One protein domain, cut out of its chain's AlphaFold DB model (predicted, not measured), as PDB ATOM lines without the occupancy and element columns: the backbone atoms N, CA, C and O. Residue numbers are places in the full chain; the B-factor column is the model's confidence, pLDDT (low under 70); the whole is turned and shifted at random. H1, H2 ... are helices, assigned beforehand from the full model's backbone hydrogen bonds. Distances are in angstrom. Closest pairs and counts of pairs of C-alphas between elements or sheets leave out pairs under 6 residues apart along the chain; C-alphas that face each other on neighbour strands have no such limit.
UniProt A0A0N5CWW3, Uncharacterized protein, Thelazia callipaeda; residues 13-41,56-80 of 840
ATOM      1  N   ASP A  13      34.829   5.965 -18.055       62.25
ATOM      2  CA  ASP A  13      34.107   7.150 -17.585       62.25
ATOM      3  C   ASP A  13      33.444   7.907 -18.752       62.25
ATOM      4  O   ASP A  13      32.308   8.373 -18.635       62.25
ATOM      5  N   SER A  14      34.095   7.958 -19.923       75.00
ATOM      6  CA  SER A  14      33.501   8.503 -21.152       75.00
ATOM      7  C   SER A  14      32.292   7.686 -21.624       75.00
ATOM      8  O   SER A  14      31.254   8.272 -21.939       75.00
ATOM      9  N   ILE A  15      32.379   6.351 -21.618       75.81
ATOM     10  CA  ILE A  15      31.264   5.462 -21.983       75.81
ATOM     11  C   ILE A  15      30.095   5.624 -21.003       75.81
ATOM     12  O   ILE A  15      28.957   5.772 -21.447       75.81
ATOM     13  N   HIS A  16      30.352   5.679 -19.693       74.38
ATOM     14  CA  HIS A  16      29.303   5.938 -18.703       74.38
ATOM     15  C   HIS A  16      28.637   7.304 -18.893       74.38
ATOM     16  O   HIS A  16      27.414   7.389 -18.841       74.38
ATOM     17  N   ASN A  17      29.403   8.363 -19.167       80.69
ATOM     18  CA  ASN A  17      28.854   9.698 -19.415       80.69
ATOM     19  C   ASN A  17      27.984   9.729 -20.693       80.69
ATOM     20  O   ASN A  17      26.901  10.312 -20.701       80.69
ATOM     21  N   ILE A  18      28.395   9.014 -21.749       78.50
ATOM     22  CA  ILE A  18      27.588   8.822 -22.966       78.50
ATOM     23  C   ILE A  18      26.280   8.074 -22.654       78.50
ATOM     24  O   ILE A  18      25.219   8.521 -23.089       78.50
ATOM     25  N   ILE A  19      26.330   6.981 -21.884       82.56
ATOM     26  CA  ILE A  19      25.138   6.208 -21.489       82.56
ATOM     27  C   ILE A  19      24.187   7.068 -20.648       82.56
ATOM     28  O   ILE A  19      23.023   7.201 -21.011       82.56
ATOM     29  N   SER A  20      24.677   7.723 -19.591       81.38
ATOM     30  CA  SER A  20      23.867   8.600 -18.734       81.38
ATOM     31  C   SER A  20      23.233   9.760 -19.508       81.38
ATOM     32  O   SER A  20      22.107  10.157 -19.211       81.38
ATOM     33  N   ARG A  21      23.917  10.287 -20.533       81.69
ATOM     34  CA  ARG A  21      23.342  11.295 -21.430       81.69
ATOM     35  C   ARG A  21      22.210  10.724 -22.285       81.69
ATOM     36  O   ARG A  21      21.180  11.378 -22.399       81.69
ATOM     37  N   PHE A  22      22.371   9.529 -22.858       82.50
ATOM     38  CA  PHE A  22      21.293   8.873 -23.607       82.50
ATOM     39  C   PHE A  22      20.100   8.507 -22.713       82.50
ATOM     40  O   PHE A  22      18.969   8.736 -23.126       82.50
ATOM     41  N   GLU A  23      20.328   8.026 -21.486       80.31
ATOM     42  CA  GLU A  23      19.249   7.778 -20.518       80.31
ATOM     43  C   GLU A  23      18.493   9.068 -20.164       80.31
ATOM     44  O   GLU A  23      17.266   9.065 -20.130       80.31
ATOM     45  N   TYR A  24      19.195  10.190 -19.963       87.25
ATOM     46  CA  TYR A  24      18.560  11.486 -19.703       87.25
ATOM     47  C   TYR A  24      17.753  12.009 -20.905       87.25
ATOM     48  O   TYR A  24      16.668  12.567 -20.725       87.25
ATOM     49  N   GLU A  25      18.262  11.828 -22.128       83.00
ATOM     50  CA  GLU A  25      17.578  12.212 -23.369       83.00
ATOM     51  C   GLU A  25      16.335  11.319 -23.620       83.00
ATOM     52  O   GLU A  25      15.289  11.837 -24.013       83.00
ATOM     53  N   GLU A  26      16.393  10.013 -23.305       75.69
ATOM     54  CA  GLU A  26      15.236   9.095 -23.336       75.69
ATOM     55  C   GLU A  26      14.194   9.458 -22.264       75.69
ATOM     56  O   GLU A  26      13.020   9.624 -22.589       75.69
ATOM     57  N   ASP A  27      14.602   9.669 -21.008       82.00
ATOM     58  CA  ASP A  27      13.703  10.090 -19.924       82.00
ATOM     59  C   ASP A  27      13.040  11.448 -20.222       82.00
ATOM     60  O   ASP A  27      11.905  11.702 -19.810       82.00
ATOM     61  N   LYS A  28      13.730  12.346 -20.939       85.94
ATOM     62  CA  LYS A  28      13.163  13.612 -21.420       85.94
ATOM     63  C   LYS A  28      12.123  13.370 -22.517       85.94
ATOM     64  O   LYS A  28      11.027  13.910 -22.406       85.94
ATOM     65  N   PHE A  29      12.430  12.543 -23.514       84.50
ATOM     66  CA  PHE A  29      11.495  12.187 -24.585       84.50
ATOM     67  C   PHE A  29      10.240  11.470 -24.055       84.50
ATOM     68  O   PHE A  29       9.132  11.750 -24.503       84.50
ATOM     69  N   LEU A  30      10.379  10.607 -23.043       82.25
ATOM     70  CA  LEU A  30       9.244   9.958 -22.379       82.25
ATOM     71  C   LEU A  30       8.348  10.962 -21.634       82.25
ATOM     72  O   LEU A  30       7.127  10.840 -21.704       82.25
ATOM     73  N   ARG A  31       8.925  11.980 -20.974       83.19
ATOM     74  CA  ARG A  31       8.148  13.085 -20.378       83.19
ATOM     75  C   ARG A  31       7.449  13.940 -21.437       83.19
ATOM     76  O   ARG A  31       6.288  14.279 -21.253       83.19
ATOM     77  N   GLU A  32       8.124  14.235 -22.546       86.50
ATOM     78  CA  GLU A  32       7.565  14.995 -23.675       86.50
ATOM     79  C   GLU A  32       6.382  14.253 -24.327       86.50
ATOM     80  O   GLU A  32       5.358  14.863 -24.624       86.50
ATOM     81  N   LEU A  33       6.457  12.921 -24.451       77.88
ATOM     82  CA  LEU A  33       5.325  12.086 -24.873       77.88
ATOM     83  C   LEU A  33       4.178  12.057 -23.849       77.88
ATOM     84  O   LEU A  33       3.020  12.109 -24.253       77.88
ATOM     85  N   GLU A  34       4.465  11.999 -22.544       80.38
ATOM     86  CA  GLU A  34       3.431  12.055 -21.494       80.38
ATOM     87  C   GLU A  34       2.726  13.429 -21.461       80.38
ATOM     88  O   GLU A  34       1.521  13.518 -21.221       80.38
ATOM     89  N   GLU A  35       3.459  14.509 -21.739       85.12
ATOM     90  CA  GLU A  35       2.923  15.868 -21.850       85.12
ATOM     91  C   GLU A  35       2.087  16.052 -23.127       85.12
ATOM     92  O   GLU A  35       0.978  16.585 -23.062       85.12
ATOM     93  N   LEU A  36       2.543  15.526 -24.269       76.38
ATOM     94  CA  LEU A  36       1.745  15.463 -25.498       76.38
ATOM     95  C   LEU A  36       0.478  14.615 -25.316       76.38
ATOM     96  O   LEU A  36      -0.581  15.002 -25.806       76.38
ATOM     97  N   GLN A  37       0.546  13.502 -24.579       72.94
ATOM     98  CA  GLN A  37      -0.628  12.687 -24.260       72.94
ATOM     99  C   GLN A  37      -1.657  13.489 -23.451       72.94
ATOM    100  O   GLN A  37      -2.833  13.484 -23.812       72.94
ATOM    101  N   LYS A  38      -1.227  14.236 -22.424       76.38
ATOM    102  CA  LYS A  38      -2.111  15.131 -21.650       76.38
ATOM    103  C   LYS A  38      -2.741  16.205 -22.538       76.38
ATOM    104  O   LYS A  38      -3.958  16.343 -22.537       76.38
ATOM    105  N   GLN A  39      -1.949  16.868 -23.384       72.62
ATOM    106  CA  GLN A  39      -2.456  17.866 -24.334       72.62
ATOM    107  C   GLN A  39      -3.436  17.298 -25.374       72.62
ATOM    108  O   GLN A  39      -4.264  18.050 -25.885       72.62
ATOM    109  N   VAL A  40      -3.343  16.009 -25.724       69.06
ATOM    110  CA  VAL A  40      -4.334  15.329 -26.573       69.06
ATOM    111  C   VAL A  40      -5.607  15.044 -25.777       69.06
ATOM    112  O   VAL A  40      -6.686  15.394 -26.242       69.06
ATOM    113  N   THR A  41      -5.497  14.489 -24.566       64.00
ATOM    114  CA  THR A  41      -6.651  14.185 -23.698       64.00
ATOM    115  C   THR A  41      -7.436  15.437 -23.286       64.00
ATOM    116  O   THR A  41      -8.660  15.400 -23.250       64.00
ATOM    117  N   LEU A  56      -2.730   2.809 -28.810       68.50
ATOM    118  CA  LEU A  56      -1.300   3.072 -29.008       68.50
ATOM    119  C   LEU A  56      -0.675   3.825 -27.824       68.50
ATOM    120  O   LEU A  56       0.387   3.425 -27.352       68.50
ATOM    121  N   CYS A  57      -1.334   4.861 -27.301       70.06
ATOM    122  CA  CYS A  57      -0.864   5.586 -26.117       70.06
ATOM    123  C   CYS A  57      -0.857   4.693 -24.864       70.06
ATOM    124  O   CYS A  57       0.099   4.735 -24.088       70.06
ATOM    125  N   SER A  58      -1.868   3.832 -24.697       78.44
ATOM    126  CA  SER A  58      -1.908   2.829 -23.622       78.44
ATOM    127  C   SER A  58      -0.725   1.854 -23.716       78.44
ATOM    128  O   SER A  58       0.019   1.687 -22.750       78.44
ATOM    129  N   LEU A  59      -0.472   1.297 -24.907       80.94
ATOM    130  CA  LEU A  59       0.646   0.386 -25.168       80.94
ATOM    131  C   LEU A  59       2.015   1.056 -24.942       80.94
ATOM    132  O   LEU A  59       2.917   0.442 -24.377       80.94
ATOM    133  N   VAL A  60       2.182   2.323 -25.335       82.88
ATOM    134  CA  VAL A  60       3.405   3.099 -25.056       82.88
ATOM    135  C   VAL A  60       3.585   3.321 -23.548       82.88
ATOM    136  O   VAL A  60       4.695   3.144 -23.037       82.88
ATOM    137  N   GLY A  61       2.509   3.623 -22.815       82.31
ATOM    138  CA  GLY A  61       2.521   3.728 -21.354       82.31
ATOM    139  C   GLY A  61       2.886   2.410 -20.658       82.31
ATOM    140  O   GLY A  61       3.698   2.405 -19.727       82.31
ATOM    141  N   GLU A  62       2.359   1.283 -21.140       88.25
ATOM    142  CA  GLU A  62       2.685  -0.060 -20.651       88.25
ATOM    143  C   GLU A  62       4.150  -0.429 -20.932       88.25
ATOM    144  O   GLU A  62       4.867  -0.835 -20.016       88.25
ATOM    145  N   ILE A  63       4.650  -0.184 -22.148       81.44
ATOM    146  CA  ILE A  63       6.073  -0.348 -22.491       81.44
ATOM    147  C   ILE A  63       6.951   0.529 -21.583       81.44
ATOM    148  O   ILE A  63       7.978   0.064 -21.084       81.44
ATOM    149  N   GLY A  64       6.544   1.771 -21.303       83.19
ATOM    150  CA  GLY A  64       7.231   2.665 -20.366       83.19
ATOM    151  C   GLY A  64       7.199   2.180 -18.909       83.19
ATOM    152  O   GLY A  64       8.151   2.398 -18.156       83.19
ATOM    153  N   LYS A  65       6.136   1.488 -18.481       85.06
ATOM    154  CA  LYS A  65       6.069   0.817 -17.171       85.06
ATOM    155  C   LYS A  65       7.018  -0.386 -17.125       85.06
ATOM    156  O   LYS A  65       7.873  -0.440 -16.243       85.06
ATOM    157  N   LEU A  66       6.949  -1.275 -18.116       84.12
ATOM    158  CA  LEU A  66       7.797  -2.466 -18.228       84.12
ATOM    159  C   LEU A  66       9.292  -2.116 -18.340       84.12
ATOM    160  O   LEU A  66      10.123  -2.807 -17.758       84.12
ATOM    161  N   ARG A  67       9.662  -1.018 -19.019       77.75
ATOM    162  CA  ARG A  67      11.051  -0.509 -19.039       77.75
ATOM    163  C   ARG A  67      11.520  -0.042 -17.661       77.75
ATOM    164  O   ARG A  67      12.620  -0.412 -17.250       77.75
ATOM    165  N   ARG A  68      10.696   0.719 -16.928       85.75
ATOM    166  CA  ARG A  68      11.006   1.160 -15.553       85.75
ATOM    167  C   ARG A  68      11.151  -0.027 -14.599       85.75
ATOM    168  O   ARG A  68      12.098  -0.063 -13.818       85.75
ATOM    169  N   GLU A  69      10.294  -1.034 -14.727       85.19
ATOM    170  CA  GLU A  69      10.384  -2.285 -13.969       85.19
ATOM    171  C   GLU A  69      11.643  -3.093 -14.334       85.19
ATOM    172  O   GLU A  69      12.370  -3.535 -13.448       85.19
ATOM    173  N   ASN A  70      12.001  -3.192 -15.621       85.12
ATOM    174  CA  ASN A  70      13.251  -3.829 -16.055       85.12
ATOM    175  C   ASN A  70      14.495  -3.087 -15.523       85.12
ATOM    176  O   ASN A  70      15.463  -3.730 -15.118       85.12
ATOM    177  N   LYS A  71      14.466  -1.745 -15.464       85.00
ATOM    178  CA  LYS A  71      15.526  -0.921 -14.855       85.00
ATOM    179  C   LYS A  71      15.618  -1.173 -13.343       85.00
ATOM    180  O   LYS A  71      16.710  -1.429 -12.841       85.00
ATOM    181  N   ALA A  72      14.488  -1.213 -12.634       83.00
ATOM    182  CA  ALA A  72      14.439  -1.548 -11.209       83.00
ATOM    183  C   ALA A  72      14.975  -2.964 -10.919       83.00
ATOM    184  O   ALA A  72      15.822  -3.128 -10.041       83.00
ATOM    185  N   LEU A  73      14.569  -3.969 -11.702       83.44
ATOM    186  CA  LEU A  73      15.072  -5.345 -11.596       83.44
ATOM    187  C   LEU A  73      16.578  -5.435 -11.886       83.44
ATOM    188  O   LEU A  73      17.283  -6.161 -11.192       83.44
ATOM    189  N   ARG A  74      17.109  -4.663 -12.845       81.25
ATOM    190  CA  ARG A  74      18.563  -4.560 -13.077       81.25
ATOM    191  C   ARG A  74      19.292  -3.954 -11.879       81.25
ATOM    192  O   ARG A  74      20.324  -4.488 -11.483       81.25
ATOM    193  N   HIS A  75      18.758  -2.899 -11.262       74.75
ATOM    194  CA  HIS A  75      19.340  -2.340 -10.037       74.75
ATOM    195  C   HIS A  75      19.293  -3.334  -8.864       74.75
ATOM    196  O   HIS A  75      20.297  -3.483  -8.172       74.75
ATOM    197  N   GLN A  76      18.185  -4.065  -8.679       78.31
ATOM    198  CA  GLN A  76      18.054  -5.106  -7.648       78.31
ATOM    199  C   GLN A  76      18.980  -6.309  -7.887       78.31
ATOM    200  O   GLN A  76      19.556  -6.843  -6.944       78.31
ATOM    201  N   LEU A  77      19.161  -6.738  -9.140       71.38
ATOM    202  CA  LEU A  77      20.108  -7.804  -9.477       71.38
ATOM    203  C   LEU A  77      21.553  -7.347  -9.259       71.38
ATOM    204  O   LEU A  77      22.329  -8.087  -8.662       71.38
ATOM    205  N   ASN A  78      21.903  -6.122  -9.654       66.69
ATOM    206  CA  ASN A  78      23.250  -5.584  -9.461       66.69
ATOM    207  C   ASN A  78      23.596  -5.389  -7.972       66.69
ATOM    208  O   ASN A  78      24.712  -5.716  -7.572       66.69
ATOM    209  N   SER A  79      22.654  -4.944  -7.128       58.88
ATOM    210  CA  SER A  79      22.874  -4.884  -5.672       58.88
ATOM    211  C   SER A  79      22.897  -6.273  -5.017       58.88
ATOM    212  O   SER A  79      23.694  -6.521  -4.112       58.88
ATOM    213  N   SER A  80      22.092  -7.220  -5.513       50.22
ATOM    214  CA  SER A  80      22.087  -8.617  -5.057       50.22
ATOM    215  C   SER A  80      23.392  -9.356  -5.388       50.22
ATOM    216  O   SER A  80      23.902 -10.105  -4.550       50.22
TER     217      SER A  80
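AT A GLANCE: This is residues 13 to 41 and 56 to 80 of the 840 residues of an uncharacterized protein of Thelazia callipaeda (UniProt A0A0N5CWW3). Two long helices, H1 and H2, make a narrow, open V: they come near each other by the cut, at the end of H1 and the start of H2, and spread apart toward Asp 13 and Ser 80. They run opposite ways, and the pair is loosely formed, with few contacts near the narrow end and both far arms, residues 13 to 26 of H1 and 65 to 80 of H2, standing free. The printed part has 54 residues with two named helices, H1 then H2, and no named strand; its class is all helix. It is loose, with a radius of gyration of the C-alphas of 13.8 A, and its flat outline spans 40 by 25 by 13 A.

IN THESE COORDINATES: H1 is residues 13 to 41, 41.8 A from first to last C-alpha, and begins with C-alpha 13 at (34.107, 7.150, -17.585). H2 is residues 56 to 80, 35.5 A long between its first and last C-alphas, from C-alpha 56 at (-1.300, 3.072, -29.008) to C-alpha 80 at (22.087, -8.617, -5.057).

HOW THE PARTS SIT: H1 and H2 are close but not clearly touching, with 2 pairs of C-alphas within 8 A. Their closest C-alphas, those of Gln 37 and Cys 57, are 7.3 A apart. The lines of the helices stand at a shallow tilt of 32 degrees, only just short of steep, and run opposite ways. Their centres are 14.2 A apart. In H1 and H2 every O i to N i+4 pair is within hydrogen-bond range.

THE WHOLE: The two C-alphas farthest apart, those of Asp 13 and Thr 41, are 41.8 A apart. Residues 42 to 55, the link across the cut, are not printed, and C-alphas 41 and 56 are 13.4 A apart. The mean pLDDT of the printed part is 78.4; residues 13, 40 to 41, 56 and 78 to 80 are under 70.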